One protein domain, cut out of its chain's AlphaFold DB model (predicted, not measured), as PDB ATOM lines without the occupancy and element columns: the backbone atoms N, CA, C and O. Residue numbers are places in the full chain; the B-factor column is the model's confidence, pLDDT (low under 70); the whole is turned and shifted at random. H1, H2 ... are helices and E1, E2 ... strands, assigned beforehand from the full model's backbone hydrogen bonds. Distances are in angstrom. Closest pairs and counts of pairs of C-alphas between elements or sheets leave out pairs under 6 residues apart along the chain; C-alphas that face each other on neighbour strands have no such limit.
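AT A GLANCE: This is residues 17 to 103 and 134 to 156 of the 365 residues of an uncharacterized protein of Kribbella solani (UniProt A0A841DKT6). One twisted, curled antiparallel sheet of five strands has a long helix, H2, packed on one face, with the short helix H1 side by side with H2 near the E1 edge. No named helix covers the other face, and the helices and sheet make two layers. The printed part has 110 residues, with two named helices and then five named strands along the chain: H1, H2, E1, E2, E3, E4, E5. The sheet's order is E1, E2, E3, E4, E5, and the class is mixed, helices and strands. The whole is compact, with a radius of gyration of the C-alphas of 13.2 A, and rounded, spanning 36 by 34 by 29 A.

HOW THE PARTS SIT: After residues 17 to 30, which hold no named element, comes H1, residues 31 to 38. H2, residues 48 to 67, touches H1 with its residues 55 to 62 alone; the closest C-alphas are those of Ile 33 and Asp 59, 6.2 A apart. The two form a helical hairpin, at a shallow tilt of 18 degrees, opposite ways. In both helices every O i to N i+4 pair is within hydrogen-bond range. E1, residues 71 to 73, is an edge strand, and its closest C-alphas with H2 are those of Val 72 and Ala 62, 6.2 A apart. E2, residues 87 to 91, forms a hairpin with E1, antiparallel at 161 degrees, with N 73 and O 88 at 2.9 A. E3, residues 94 to 103, forms a hairpin with E2, with N 96 and O 89 at 2.8 A; E1, E2 and E3 are a meander, each strand the antiparallel neighbour of the one before. E4, residues 134 to 144, is antiparallel to E3 at 164 degrees, with N 99 and O 141 at 2.8 A. Its closest C-alphas with H2 are those of Gly 136 and Val 50, 5.8 A apart. E5, residues 152 to 154, is the other edge strand and forms a hairpin with E4, with N 140 and O 153 at 2.8 A. Both helices are on the sheet, while E1 and E5 are apart.

IN THESE COORDINATES: H1 begins at C-alpha 31 (40.789, 16.366, 3.018). H2 is 28.8 A long, from C-alpha 48 (61.328, 18.077, 8.510) to C-alpha 67. E3 is 28.1 A long; E4 is 24.5 A long and bends by 80 degrees at residue 137. E1 and E5 are 6.7 A each, and E5 ends at C-alpha 154 (53.050, 33.442, 16.150).

THE WHOLE: The two C-alphas farthest apart, those of Thr 92 and Pro 134, are 36.4 A apart. Residues 104 to 133, between E3 and E4, are not printed, and C-alphas 103 and 134 are 6.2 A apart across the cut. Of the links printed whole, E1 to E2 is long, with 13 residues. The mean pLDDT of the printed part is 89.7; residues 79, 82 and 83 are under 70.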
ATOM      1  N   LEU A  17      36.211  31.671  23.197       73.19
ATOM      2  CA  LEU A  17      36.154  30.675  22.131       73.19
ATOM      3  C   LEU A  17      36.526  29.289  22.666       73.19
ATOM      4  O   LEU A  17      37.435  29.156  23.493       73.19
ATOM      5  N   GLU A  18      35.854  28.258  22.159       78.69
ATOM      6  CA  GLU A  18      36.221  26.875  22.451       78.69
ATOM      7  C   GLU A  18      37.660  26.600  21.985       78.69
ATOM      8  O   GLU A  18      37.999  26.895  20.828       78.69
ATOM      9  N   PRO A  19      38.506  26.027  22.856       80.94
ATOM     10  CA  PRO A  19      39.860  25.645  22.500       80.94
ATOM     11  C   PRO A  19      39.912  24.608  21.373       80.94
ATOM     12  O   PRO A  19      39.114  23.677  21.325       80.94
ATOM     13  N   ILE A  20      40.916  24.736  20.509       85.56
ATOM     14  CA  ILE A  20      41.242  23.734  19.490       85.56
ATOM     15  C   ILE A  20      42.281  22.773  20.090       85.56
ATOM     16  O   ILE A  20      43.257  23.221  20.699       85.56
ATOM     17  N   GLU A  21      42.072  21.463  19.948       85.31
ATOM     18  CA  GLU A  21      43.081  20.442  20.269       85.31
ATOM     19  C   GLU A  21      44.023  20.254  19.075       85.31
ATOM     20  O   GLU A  21      43.567  20.016  17.957       85.31
ATOM     21  N   VAL A  22      45.336  20.330  19.306       89.06
ATOM     22  CA  VAL A  22      46.362  20.121  18.271       89.06
ATOM     23  C   VAL A  22      47.104  18.825  18.574       89.06
ATOM     24  O   VAL A  22      47.745  18.702  19.611       89.06
ATOM     25  N   SER A  23      47.032  17.853  17.666       88.31
ATOM     26  CA  SER A  23      47.732  16.573  17.803       88.31
ATOM     27  C   SER A  23      49.167  16.647  17.278       88.31
ATOM     28  O   SER A  23      49.388  17.116  16.163       88.31
ATOM     29  N   ASP A  24      50.133  16.066  17.996       87.88
ATOM     30  CA  ASP A  24      51.548  16.013  17.575       87.88
ATOM     31  C   ASP A  24      51.774  15.321  16.218       87.88
ATOM     32  O   ASP A  24      52.774  15.549  15.534       87.88
ATOM     33  N   ARG A  25      50.843  14.449  15.812       92.19
ATOM     34  CA  ARG A  25      50.896  13.666  14.572       92.19
ATOM     35  C   ARG A  25      49.591  13.800  13.797       92.19
ATOM     36  O   ARG A  25      48.517  13.808  14.389       92.19
ATOM     37  N   LEU A  26      49.687  13.811  12.468       92.75
ATOM     38  CA  LEU A  26      48.527  13.775  11.573       92.75
ATOM     39  C   LEU A  26      47.847  12.400  11.635       92.75
ATOM     40  O   LEU A  26      48.288  11.454  10.981       92.75
ATOM     41  N   VAL A  27      46.758  12.297  12.395       92.56
ATOM     42  CA  VAL A  27      45.895  11.108  12.448       92.56
ATOM     43  C   VAL A  27      44.575  11.437  11.758       92.56
ATOM     44  O   VAL A  27      43.896  12.378  12.165       92.56
ATOM     45  N   LYS A  28      44.215  10.674  10.713       94.06
ATOM     46  CA  LYS A  28      43.037  10.927   9.853       94.06
ATOM     47  C   LYS A  28      42.958  12.409   9.445       94.06
ATOM     48  O   LYS A  28      42.103  13.146   9.931       94.06
ATOM     49  N   ALA A  29      43.929  12.861   8.652       95.81
ATOM     50  CA  ALA A  29      44.033  14.263   8.250       95.81
ATOM     51  C   ALA A  29      42.803  14.714   7.442       95.81
ATOM     52  O   ALA A  29      42.258  13.936   6.657       95.81
ATOM     53  N   HIS A  30      42.390  15.968   7.619       97.50
ATOM     54  CA  HIS A  30      41.312  16.587   6.854       97.50
ATOM     55  C   HIS A  30      41.636  16.596   5.348       97.50
ATOM     56  O   HIS A  30      42.798  16.735   4.961       97.50
ATOM     57  N   THR A  31      40.624  16.486   4.483       97.06
ATOM     58  CA  THR A  31      40.789  16.366   3.018       97.06
ATOM     59  C   THR A  31      41.604  17.515   2.417       97.06
ATOM     60  O   THR A  31      42.531  17.268   1.648       97.06
ATOM     61  N   ALA A  32      41.354  18.756   2.848       95.88
ATOM     62  CA  ALA A  32      42.154  19.922   2.459       95.88
ATOM     63  C   ALA A  32      43.647  19.783   2.835       95.88
ATOM     64  O   ALA A  32      44.520  20.197   2.079       95.88
ATOM     65  N   ILE A  33      43.965  19.147   3.968       96.12
ATOM     66  CA  ILE A  33      45.352  18.926   4.411       96.12
ATOM     67  C   ILE A  33      45.995  17.748   3.679       96.12
ATOM     68  O   ILE A  33      47.198  17.767   3.426       96.12
ATOM     69  N   VAL A  34      45.210  16.742   3.281       95.88
ATOM     70  CA  VAL A  34      45.672  15.688   2.365       95.88
ATOM     71  C   VAL A  34      46.058  16.300   1.015       95.88
ATOM     72  O   VAL A  34      47.151  16.013   0.526       95.88
ATOM     73  N   ALA A  35      45.236  17.203   0.469       93.25
ATOM     74  CA  ALA A  35      45.546  17.949  -0.753       93.25
ATOM     75  C   ALA A  35      46.814  18.814  -0.596       93.25
ATOM     76  O   ALA A  35      47.762  18.643  -1.359       93.25
ATOM     77  N   LEU A  36      46.899  19.644   0.451       92.94
ATOM     78  CA  LEU A  36      48.080  20.472   0.751       92.94
ATOM     79  C   LEU A  36      49.359  19.645   0.987       92.94
ATOM     80  O   LEU A  36      50.471  20.091   0.706       92.94
ATOM     81  N   ARG A  37      49.235  18.418   1.511       91.88
ATOM     82  CA  ARG A  37      50.372  17.506   1.692       91.88
ATOM     83  C   ARG A  37      50.844  16.899   0.368       91.88
ATOM     84  O   ARG A  37      52.053  16.688   0.243       91.88
ATOM     85  N   ALA A  38      49.911  16.590  -0.534       90.12
ATOM     86  CA  ALA A  38      50.144  15.996  -1.853       90.12
ATOM     87  C   ALA A  38      50.555  17.019  -2.928       90.12
ATOM     88  O   ALA A  38      51.030  16.623  -3.993       90.12
ATOM     89  N   ASP A  39      50.391  18.313  -2.646       85.56
ATOM     90  CA  ASP A  39      50.816  19.413  -3.505       85.56
ATOM     91  C   ASP A  39      52.303  19.308  -3.904       85.56
ATOM     92  O   ASP A  39      53.212  19.280  -3.064       85.56
ATOM     93  N   LYS A  40      52.532  19.276  -5.221       74.88
ATOM     94  CA  LYS A  40      53.854  19.193  -5.855       74.88
ATOM     95  C   LYS A  40      54.585  20.536  -5.871       74.88
ATOM     96  O   LYS A  40      55.794  20.557  -6.070       74.88
ATOM     97  N   GLU A  41      53.890  21.650  -5.657       73.56
ATOM     98  CA  GLU A  41      54.479  22.991  -5.722       73.56
ATOM     99  C   GLU A  41      55.176  23.430  -4.426       73.56
ATOM    100  O   GLU A  41      55.696  24.549  -4.341       73.56
ATOM    101  N   HIS A  42      55.201  22.549  -3.418       72.62
ATOM    102  CA  HIS A  42      55.903  22.729  -2.146       72.62
ATOM    103  C   HIS A  42      55.583  24.067  -1.455       72.62
ATOM    104  O   HIS A  42      56.481  24.736  -0.936       72.62
ATOM    105  N   ARG A  43      54.300  24.463  -1.437       79.88
ATOM    106  CA  ARG A  43      53.830  25.731  -0.843       79.88
ATOM    107  C   ARG A  43      54.308  25.927   0.595       79.88
ATOM    108  O   ARG A  43      54.946  26.933   0.902       79.88
ATOM    109  N   LEU A  44      54.135  24.899   1.427       87.19
ATOM    110  CA  LEU A  44      54.838  24.771   2.703       87.19
ATOM    111  C   LEU A  44      56.317  24.440   2.442       87.19
ATOM    112  O   LEU A  44      56.709  23.270   2.449       87.19
ATOM    113  N   ARG A  45      57.128  25.483   2.220       83.62
ATOM    114  CA  ARG A  45      58.576  25.401   1.924       83.62
ATOM    115  C   ARG A  45      59.429  24.852   3.079       83.62
ATOM    116  O   ARG A  45      60.602  24.535   2.878       83.62
ATOM    117  N   PHE A  46      58.853  24.741   4.274       89.06
ATOM    118  CA  PHE A  46      59.508  24.225   5.478       89.06
ATOM    119  C   PHE A  46      59.915  22.758   5.303       89.06
ATOM    120  O   PHE A  46      59.274  21.993   4.577       89.06
ATOM    121  N   LYS A  47      60.960  22.330   6.014       88.62
ATOM    122  CA  LYS A  47      61.466  20.949   5.970       88.62
ATOM    123  C   LYS A  47      61.307  20.253   7.326       88.62
ATOM    124  O   LYS A  47      61.146  20.896   8.362       88.62
ATOM    125  N   GLY A  48      61.332  18.920   7.308       90.62
ATOM    126  CA  GLY A  48      61.328  18.077   8.510       90.62
ATOM    127  C   GLY A  48      60.206  18.395   9.508       90.62
ATOM    128  O   GLY A  48      59.040  18.551   9.137       90.62
ATOM    129  N   ASN A  49      60.577  18.497  10.787       92.62
ATOM    130  CA  ASN A  49      59.647  18.664  11.908       92.62
ATOM    131  C   ASN A  49      58.809  19.951  11.826       92.62
ATOM    132  O   ASN A  49      57.665  19.956  12.277       92.62
ATOM    133  N   VAL A  50      59.338  21.025  11.228       94.19
ATOM    134  CA  VAL A  50      58.623  22.306  11.086       94.19
ATOM    135  C   VAL A  50      57.427  22.149  10.144       94.19
ATOM    136  O   VAL A  50      56.313  22.538  10.495       94.19
ATOM    137  N   ARG A  51      57.611  21.467   9.001       94.38
ATOM    138  CA  ARG A  51      56.510  21.140   8.075       94.38
ATOM    139  C   ARG A  51      55.465  20.239   8.726       94.38
ATOM    140  O   ARG A  51      54.273  20.454   8.531       94.38
ATOM    141  N   GLN A  52      55.896  19.250   9.511       94.31
ATOM    142  CA  GLN A  52      54.974  18.361  10.221       94.31
ATOM    143  C   GLN A  52      54.134  19.128  11.257       94.31
ATOM    144  O   GLN A  52      52.918  18.956  11.282       94.31
ATOM    145  N   ARG A  53      54.750  20.019  12.051       94.62
ATOM    146  CA  ARG A  53      54.041  20.898  13.001       94.62
ATOM    147  C   ARG A  53      53.058  21.839  12.296       94.62
ATOM    148  O   ARG A  53      51.924  21.960  12.750       94.62
ATOM    149  N   ALA A  54      53.459  22.451  11.179       95.12
ATOM    150  CA  ALA A  54      52.590  23.319  10.380       95.12
ATOM    151  C   ALA A  54      51.345  22.573   9.870       95.12
ATOM    152  O   ALA A  54      50.226  23.056  10.034       95.12
ATOM    153  N   LEU A  55      51.524  21.364   9.326       95.50
ATOM    154  CA  LEU A  55      50.406  20.531   8.878       95.50
ATOM    155  C   LEU A  55      49.493  20.105  10.040       95.50
ATOM    156  O   LEU A  55      48.281  20.139   9.875       95.50
ATOM    157  N   CYS A  56      50.037  19.741  11.209       95.44
ATOM    158  CA  CYS A  56      49.226  19.410  12.389       95.44
ATOM    159  C   CYS A  56      48.391  20.604  12.889       95.44
ATOM    160  O   CYS A  56      47.229  20.429  13.249       95.44
ATOM    161  N   LEU A  57      48.956  21.818  12.888       95.06
ATOM    162  CA  LEU A  57      48.232  23.043  13.249       95.06
ATOM    163  C   LEU A  57      47.092  23.335  12.261       95.06
ATOM    164  O   LEU A  57      45.969  23.603  12.685       95.06
ATOM    165  N   LEU A  58      47.357  23.236  10.955       95.75
ATOM    166  CA  LEU A  58      46.333  23.427   9.924       95.75
ATOM    167  C   LEU A  58      45.250  22.336   9.958       95.75
ATOM    168  O   LEU A  58      44.082  22.646   9.757       95.75
ATOM    169  N   ASP A  59      45.600  21.085  10.264       96.69
ATOM    170  CA  ASP A  59      44.653  19.971  10.436       96.69
ATOM    171  C   ASP A  59      43.724  20.166  11.636       96.69
ATOM    172  O   ASP A  59      42.520  19.944  11.528       96.69
ATOM    173  N   ALA A  60      44.258  20.656  12.755       95.38
ATOM    174  CA  ALA A  60      43.469  21.007  13.928       95.38
ATOM    175  C   ALA A  60      42.478  22.152  13.637       95.38
ATOM    176  O   ALA A  60      41.302  22.066  13.999       95.38
ATOM    177  N   ILE A  61      42.926  23.196  12.926       95.12
ATOM    178  CA  ILE A  61      42.068  24.309  12.489       95.12
ATOM    179  C   ILE A  61      40.992  23.816  11.514       95.12
ATOM    180  O   ILE A  61      39.817  24.109  11.716       95.12
ATOM    181  N   ALA A  62      41.374  23.030  10.502       96.56
ATOM    182  CA  ALA A  62      40.456  22.472   9.514       96.56
ATOM    183  C   ALA A  62      39.361  21.625  10.178       96.56
ATOM    184  O   ALA A  62      38.178  21.891   9.991       96.56
ATOM    185  N   LYS A  63      39.744  20.669  11.032       95.88
ATOM    186  CA  LYS A  63      38.797  19.823  11.777       95.88
ATOM    187  C   LYS A  63      37.871  20.637  12.678       95.88
ATOM    188  O   LYS A  63      36.679  20.348  12.720       95.88
ATOM    189  N   SER A  64      38.385  21.656  13.371       94.75
ATOM    190  CA  SER A  64      37.560  22.533  14.214       94.75
ATOM    191  C   SER A  64      36.569  23.371  13.398       94.75
ATOM    192  O   SER A  64      35.427  23.532  13.821       94.75
ATOM    193  N   ALA A  65      36.972  23.869  12.227       94.38
ATOM    194  CA  ALA A  65      36.095  24.608  11.326       94.38
ATOM    195  C   ALA A  65      34.993  23.708  10.737       94.38
ATOM    196  O   ALA A  65      33.814  24.045  10.834       94.38
ATOM    197  N   SER A  66      35.342  22.518  10.236       96.06
ATOM    198  CA  SER A  66      34.361  21.548   9.728       96.06
ATOM    199  C   SER A  66      33.398  21.055  10.811       96.06
ATOM    200  O   SER A  66      32.207  20.920  10.551       96.06
ATOM    201  N   ALA A  67      33.870  20.852  12.048       94.69
ATOM    202  CA  ALA A  67      33.013  20.501  13.186       94.69
ATOM    203  C   ALA A  67      32.003  21.606  13.554       94.69
ATOM    204  O   ALA A  67      30.969  21.316  14.150       94.69
ATOM    205  N   ARG A  68      32.272  22.863  13.171       93.12
ATOM    206  CA  ARG A  68      31.357  24.012  13.302       93.12
ATOM    207  C   ARG A  68      30.473  24.230  12.066       93.12
ATOM    208  O   ARG A  68      29.768  25.232  11.997       93.12
ATOM    209  N   GLY A  69      30.509  23.312  11.098       95.81
ATOM    210  CA  GLY A  69      29.743  23.401   9.853       95.81
ATOM    211  C   GLY A  69      30.299  24.403   8.837       95.81
ATOM    212  O   GLY A  69      29.573  24.806   7.933       95.81
ATOM    213  N   TRP A  70      31.556  24.838   8.978       96.50
ATOM    214  CA  TRP A  70      32.204  25.726   8.009       96.50
ATOM    215  C   TRP A  70      32.885  24.918   6.904       96.50
ATOM    216  O   TRP A  70      33.474  23.863   7.155       96.50
ATOM    217  N   GLU A  71      32.827  25.429   5.678       96.75
ATOM    218  CA  GLU A  71      33.520  24.815   4.549       96.75
ATOM    219  C   GLU A  71      35.026  25.090   4.655       96.75
ATOM    220  O   GLU A  71      35.450  26.200   4.984       96.75
ATOM    221  N   VAL A  72      35.839  24.067   4.384       97.50
ATOM    222  CA  VAL A  72      37.299  24.141   4.465       97.50
ATOM    223  C   VAL A  72      37.911  23.550   3.203       97.50
ATOM    224  O   VAL A  72      37.782  22.353   2.942       97.50
ATOM    225  N   THR A  73      38.633  24.372   2.449       96.12
ATOM    226  CA  THR A  73      39.243  23.992   1.171       96.12
ATOM    227  C   THR A  73      40.748  24.262   1.173       96.12
ATOM    228  O   THR A  73      41.265  25.081   1.932       96.12
ATOM    229  N   CYS A  74      41.483  23.540   0.328       93.69
ATOM    230  CA  CYS A  74      42.850  23.906  -0.034       93.69
ATOM    231  C   CYS A  74      42.746  24.672  -1.358       93.69
ATOM    232  O   CYS A  74      42.520  24.025  -2.384       93.69
ATOM    233  N   PRO A  75      42.840  26.014  -1.369       89.62
ATOM    234  CA  PRO A  75      42.675  26.771  -2.603       89.62
ATOM    235  C   PRO A  75      43.810  26.418  -3.565       89.62
ATOM    236  O   PRO A  75      44.952  26.220  -3.138       89.62
ATOM    237  N   ALA A  76      43.510  26.333  -4.862       83.44
ATOM    238  CA  ALA A  76      44.545  26.186  -5.878       83.44
ATOM    239  C   ALA A  76      45.494  27.392  -5.817       83.44
ATOM    240  O   ALA A  76      45.069  28.511  -5.531       83.44
ATOM    241  N   ARG A  77      46.785  27.174  -6.066       76.06
ATOM    242  CA  ARG A  77      47.731  28.284  -6.133       76.06
ATOM    243  C   ARG A  77      47.588  28.974  -7.483       76.06
ATOM    244  O   ARG A  77      47.898  28.368  -8.505       76.06
ATOM    245  N   ASN A  78      47.187  30.240  -7.490       77.00
ATOM    246  CA  ASN A  78      47.412  31.076  -8.660       77.00
ATOM    247  C   ASN A  78      48.864  31.591  -8.652       77.00
ATOM    248  O   ASN A  78      49.426  31.868  -7.590       77.00
ATOM    249  N   ARG A  79      49.495  31.715  -9.825       69.94
ATOM    250  CA  ARG A  79      50.858  32.269  -9.936       69.94
ATOM    251  C   ARG A  79      50.895  33.768  -9.649       69.94
ATOM    252  O   ARG A  79      51.911  34.252  -9.155       69.94
ATOM    253  N   ASP A  80      49.788  34.451  -9.913       74.38
ATOM    254  CA  ASP A  80      49.656  35.896  -9.729       74.38
ATOM    255  C   ASP A  80      49.366  36.272  -8.262       74.38
ATOM    256  O   ASP A  80      49.650  37.393  -7.838       74.38
ATOM    257  N   ASP A  81      48.893  35.321  -7.445       71.81
ATOM    258  CA  ASP A  81      48.658  35.534  -6.015       71.81
ATOM    259  C   ASP A  81      49.991  35.708  -5.277       71.81
ATOM    260  O   ASP A  81      50.724  34.752  -5.012       71.81
ATOM    261  N   HIS A  82      50.293  36.942  -4.871       63.84
ATOM    262  CA  HIS A  82      51.513  37.246  -4.120       63.84
ATOM    263  C   HIS A  82      51.548  36.572  -2.731       63.84
ATOM    264  O   HIS A  82      52.631  36.302  -2.201       63.84
ATOM    265  N   HIS A  83      50.383  36.252  -2.150       65.44
ATOM    266  CA  HIS A  83      50.234  35.601  -0.838       65.44
ATOM    267  C   HIS A  83      49.187  34.462  -0.882       65.44
ATOM    268  O   HIS A  83      48.074  34.622  -0.377       65.44
ATOM    269  N   PRO A  84      49.509  33.300  -1.484       78.25
ATOM    270  CA  PRO A  84      48.544  32.224  -1.693       78.25
ATOM    271  C   PRO A  84      48.279  31.455  -0.388       78.25
ATOM    272  O   PRO A  84      49.120  30.677   0.066       78.25
ATOM    273  N   ALA A  85      47.093  31.634   0.197       89.50
ATOM    274  CA  ALA A  85      46.688  31.030   1.469       89.50
ATOM    275  C   ALA A  85      46.720  29.488   1.456       89.50
ATOM    276  O   ALA A  85      46.043  28.863   0.646       89.50
ATOM    277  N   ASP A  86      47.492  28.865   2.348       93.19
ATOM    278  CA  ASP A  86      47.674  27.407   2.437       93.19
ATOM    279  C   ASP A  86      46.384  26.640   2.782       93.19
ATOM    280  O   ASP A  86      46.227  25.482   2.397       93.19
ATOM    281  N   LEU A  87      45.453  27.283   3.490       94.81
ATOM    282  CA  LEU A  87      44.133  26.749   3.832       94.81
ATOM    283  C   LEU A  87      43.092  27.865   3.691       94.81
ATOM    284  O   LEU A  87      43.355  28.991   4.098       94.81
ATOM    285  N   ALA A  88      41.911  27.575   3.159       95.00
ATOM    286  CA  ALA A  88      40.799  28.519   3.093       95.00
ATOM    287  C   ALA A  88      39.620  28.008   3.930       95.00
ATOM    288  O   ALA A  88      39.304  26.818   3.905       95.00
ATOM    289  N   VAL A  89      38.983  28.906   4.684       95.44
ATOM    290  CA  VAL A  89      37.803  28.606   5.508       95.44
ATOM    291  C   VAL A  89      36.688  29.583   5.155       95.44
ATOM    292  O   VAL A  89      36.864  30.794   5.303       95.44
ATOM    293  N   SER A  90      35.542  29.072   4.714       94.56
ATOM    294  CA  SER A  90      34.383  29.890   4.349       94.56
ATOM    295  C   SER A  90      33.396  29.957   5.510       94.56
ATOM    296  O   SER A  90      32.774  28.963   5.886       94.56
ATOM    297  N   ILE A  91      33.246  31.153   6.080       90.75
ATOM    298  CA  ILE A  91      32.361  31.440   7.213       90.75
ATOM    299  C   ILE A  91      31.306  32.433   6.730       90.75
ATOM    300  O   ILE A  91      31.648  33.524   6.276       90.75
ATOM    301  N   THR A  92      30.026  32.048   6.803       90.00
ATOM    302  CA  THR A  92      28.869  32.901   6.448       90.00
ATOM    303  C   THR A  92      29.018  33.630   5.100       90.00
ATOM    304  O   THR A  92      28.760  34.825   5.009       90.00
ATOM    305  N   GLY A  93      29.483  32.928   4.059       87.44
ATOM    306  CA  GLY A  93      29.684  33.493   2.714       87.44
ATOM    307  C   GLY A  93      30.989  34.276   2.503       87.44
ATOM    308  O   GLY A  93      31.237  34.755   1.399       87.44
ATOM    309  N   HIS A  94      31.852  34.387   3.516       90.12
ATOM    310  CA  HIS A  94      33.160  35.033   3.409       90.12
ATOM    311  C   HIS A  94      34.289  34.010   3.530       90.12
ATOM    312  O   HIS A  94      34.379  33.288   4.523       90.12
ATOM    313  N   THR A  95      35.164  33.967   2.525       93.00
ATOM    314  CA  THR A  95      36.336  33.082   2.517       93.00
ATOM    315  C   THR A  95      37.515  33.772   3.193       93.00
ATOM    316  O   THR A  95      37.933  34.850   2.770       93.00
ATOM    317  N   TYR A  96      38.062  33.136   4.227       92.62
ATOM    318  CA  TYR A  96      39.253  33.578   4.942       92.62
ATOM    319  C   TYR A  96      40.427  32.673   4.586       92.62
ATOM    320  O   TYR A  96      40.414  31.475   4.880       92.62
ATOM    321  N   GLY A  97      41.446  33.242   3.947       93.69
ATOM    322  CA  GLY A  97      42.678  32.534   3.627       93.69
ATOM    323  C   GLY A  97      43.647  32.554   4.803       93.69
ATOM    324  O   GLY A  97      43.997  33.620   5.301       93.69
ATOM    325  N   LEU A  98      44.111  31.384   5.223       94.50
ATOM    326  CA  LEU A  98      45.136  31.177   6.237       94.50
ATOM    327  C   LEU A  98      46.462  30.814   5.568       94.50
ATOM    328  O   LEU A  98      46.537  29.856   4.803       94.50
ATOM    329  N   GLN A  99      47.513  31.556   5.887       93.88
ATOM    330  CA  GLN A  99      48.886  31.320   5.452       93.88
ATOM    331  C   GLN A  99      49.739  30.917   6.655       93.88
ATOM    332  O   GLN A  99      49.606  31.501   7.733       93.88
ATOM    333  N   VAL A 100      50.645  29.957   6.470       94.44
ATOM    334  CA  VAL A 100      51.655  29.597   7.470       94.44
ATOM    335  C   VAL A 100      53.032  30.023   6.981       94.44
ATOM    336  O   VAL A 100      53.457  29.658   5.889       94.44
ATOM    337  N   SER A 101      53.752  30.775   7.806       94.12
ATOM    338  CA  SER A 101      55.148  31.159   7.597       94.12
ATOM    339  C   SER A 101      56.040  30.626   8.721       94.12
ATOM    340  O   SER A 101      55.589  30.368   9.837       94.12
ATOM    341  N   GLU A 102      57.323  30.446   8.423       94.81
ATOM    342  CA  GLU A 102      58.367  30.228   9.424       94.81
ATOM    343  C   GLU A 102      59.062  31.567   9.683       94.81
ATOM    344  O   GLU A 102      59.326  32.329   8.752       94.81
ATOM    345  N   ASN A 103      59.317  31.874  10.952       93.94
ATOM    346  CA  ASN A 103      60.027  33.082  11.345       93.94
ATOM    347  C   ASN A 103      61.539  32.864  11.216       93.94
ATOM    348  O   ASN A 103      62.062  31.844  11.672       93.94
ATOM    349  N   PRO A 134      66.327  30.197   9.513       93.81
ATOM    350  CA  PRO A 134      65.008  29.679   9.875       93.81
ATOM    351  C   PRO A 134      65.007  29.184  11.325       93.81
ATOM    352  O   PRO A 134      65.837  28.361  11.716       93.81
ATOM    353  N   SER A 135      64.094  29.712  12.142       93.25
ATOM    354  CA  SER A 135      64.119  29.502  13.600       93.25
ATOM    355  C   SER A 135      63.235  28.356  14.106       93.25
ATOM    356  O   SER A 135      63.090  28.181  15.314       93.25
ATOM    357  N   GLY A 136      62.571  27.607  13.220       93.00
ATOM    358  CA  GLY A 136      61.613  26.556  13.582       93.00
ATOM    359  C   GLY A 136      60.307  27.054  14.214       93.00
ATOM    360  O   GLY A 136      59.448  26.244  14.578       93.00
ATOM    361  N   ARG A 137      60.147  28.374  14.361       94.50
ATOM    362  CA  ARG A 137      58.971  29.036  14.938       94.50
ATOM    363  C   ARG A 137      57.974  29.379  13.844       94.50
ATOM    364  O   ARG A 137      58.327  30.059  12.886       94.50
ATOM    365  N   LEU A 138      56.733  28.946  14.012       95.38
ATOM    366  CA  LEU A 138      55.665  29.155  13.039       95.38
ATOM    367  C   LEU A 138      54.853  30.420  13.326       95.38
ATOM    368  O   LEU A 138      54.630  30.791  14.478       95.38
ATOM    369  N   THR A 139      54.355  31.043  12.266       94.81
ATOM    370  CA  THR A 139      53.357  32.110  12.301       94.81
ATOM    371  C   THR A 139      52.201  31.724  11.390       94.81
ATOM    372  O   THR A 139      52.411  31.325  10.251       94.81
ATOM    373  N   ILE A 140      50.973  31.841  11.890       94.44
ATOM    374  CA  ILE A 140      49.738  31.674  11.125       94.44
ATOM    375  C   ILE A 140      49.121  33.060  10.945       94.44
ATOM    376  O   ILE A 140      48.911  33.775  11.930       94.44
ATOM    377  N   ALA A 141      48.845  33.439   9.702       93.56
ATOM    378  CA  ALA A 141      48.250  34.718   9.342       93.56
ATOM    379  C   ALA A 141      46.967  34.523   8.522       93.56
ATOM    380  O   ALA A 141      46.924  33.688   7.623       93.56
ATOM    381  N   VAL A 142      45.940  35.323   8.796       93.12
ATOM    382  CA  VAL A 142      44.788  35.517   7.909       93.12
ATOM    383  C   VAL A 142      45.252  36.438   6.779       93.12
ATOM    384  O   VAL A 142      45.363  37.648   6.967       93.12
ATOM    385  N   ALA A 143      45.606  35.841   5.642       88.44
ATOM    386  CA  ALA A 143      46.187  36.502   4.476       88.44
ATOM    387  C   ALA A 143      45.132  37.087   3.520       88.44
ATOM    388  O   ALA A 143      45.438  38.008   2.767       88.44
ATOM    389  N   SER A 144      43.894  36.582   3.553       87.81
ATOM    390  CA  SER A 144      42.780  37.101   2.750       87.81
ATOM    391  C   SER A 144      41.439  36.997   3.484       87.81
ATOM    392  O   SER A 144      41.308  36.250   4.457       87.81
ATOM    393  N   GLY A 145      40.446  37.756   3.012       86.31
ATOM    394  CA  GLY A 145      39.113  37.864   3.610       86.31
ATOM    395  C   GLY A 145      38.850  39.245   4.219       86.31
ATOM    396  O   GLY A 145      39.581  40.206   3.969       86.31
ATOM    397  N   ILE A 146      37.790  39.355   5.022       83.25
ATOM    398  CA  ILE A 146      37.447  40.598   5.731       83.25
ATOM    399  C   ILE A 146      38.484  40.860   6.844       83.25
ATOM    400  O   ILE A 146      38.866  39.914   7.537       83.25
ATOM    401  N   PRO A 147      38.926  42.114   7.076       80.06
ATOM    402  CA  PRO A 147      39.834  42.439   8.173       80.06
ATOM    403  C   PRO A 147      39.314  41.969   9.539       80.06
ATOM    404  O   PRO A 147      38.276  42.418  10.025       80.06
ATOM    405  N   VAL A 148      40.070  41.081  10.188       82.38
ATOM    406  CA  VAL A 148      39.767  40.557  11.528       82.38
ATOM    407  C   VAL A 148      40.580  41.273  12.610       82.38
ATOM    408  O   VAL A 148      41.703  41.716  12.382       82.38
ATOM    409  N   ARG A 149      40.040  41.332  13.837       75.75
ATOM    410  CA  ARG A 149      40.674  41.987  15.004       75.75
ATOM    411  C   ARG A 149      42.097  41.493  15.299       75.75
ATOM    412  O   ARG A 149      42.915  42.262  15.794       75.75
ATOM    413  N   GLN A 150      42.365  40.212  15.062       83.31
ATOM    414  CA  GLN A 150      43.697  39.629  15.150       83.31
ATOM    415  C   GLN A 150      43.882  38.691  13.960       83.31
ATOM    416  O   GLN A 150      43.351  37.585  13.952       83.31
ATOM    417  N   SER A 151      44.626  39.153  12.959       87.88
ATOM    418  CA  SER A 151      44.966  38.366  11.773       87.88
ATOM    419  C   SER A 151      46.168  37.449  11.994       87.88
ATOM    420  O   SER A 151      46.276  36.457  11.292       87.88
ATOM    421  N   THR A 152      47.048  37.727  12.963       91.81
ATOM    422  CA  THR A 152      48.342  37.029  13.088       91.81
ATOM    423  C   THR A 152      48.538  36.360  14.450       91.81
ATOM    424  O   THR A 152      48.313  36.956  15.510       91.81
ATOM    425  N   PHE A 153      49.030  35.121  14.419       91.81
ATOM    426  CA  PHE A 153      49.331  34.280  15.574       91.81
ATOM    427  C   PHE A 153      50.705  33.632  15.391       91.81
ATOM    428  O   PHE A 153      50.881  32.815  14.498       91.81
ATOM    429  N   SER A 154      51.680  33.967  16.237       93.19
ATOM    430  CA  SER A 154      53.050  33.442  16.150       93.19
ATOM    431  C   SER A 154      53.490  32.637  17.377       93.19
ATOM    432  O   SER A 154      53.058  32.903  18.507       93.19
ATOM    433  N   ASP A 155      54.377  31.670  17.132       92.75
ATOM    434  CA  ASP A 155      55.295  31.073  18.105       92.75
ATOM    435  C   ASP A 155      56.192  32.184  18.688       92.75
ATOM    436  O   ASP A 155      56.725  33.026  17.957       92.75
ATOM    437  N   THR A 156      56.411  32.175  20.002       90.00
ATOM    438  CA  THR A 156      57.411  33.033  20.656       90.00
ATOM    439  C   THR A 156      58.720  32.260  20.865       90.00
ATOM    440  O   THR A 156      58.829  31.089  20.515       90.00
TER     441      THR A 156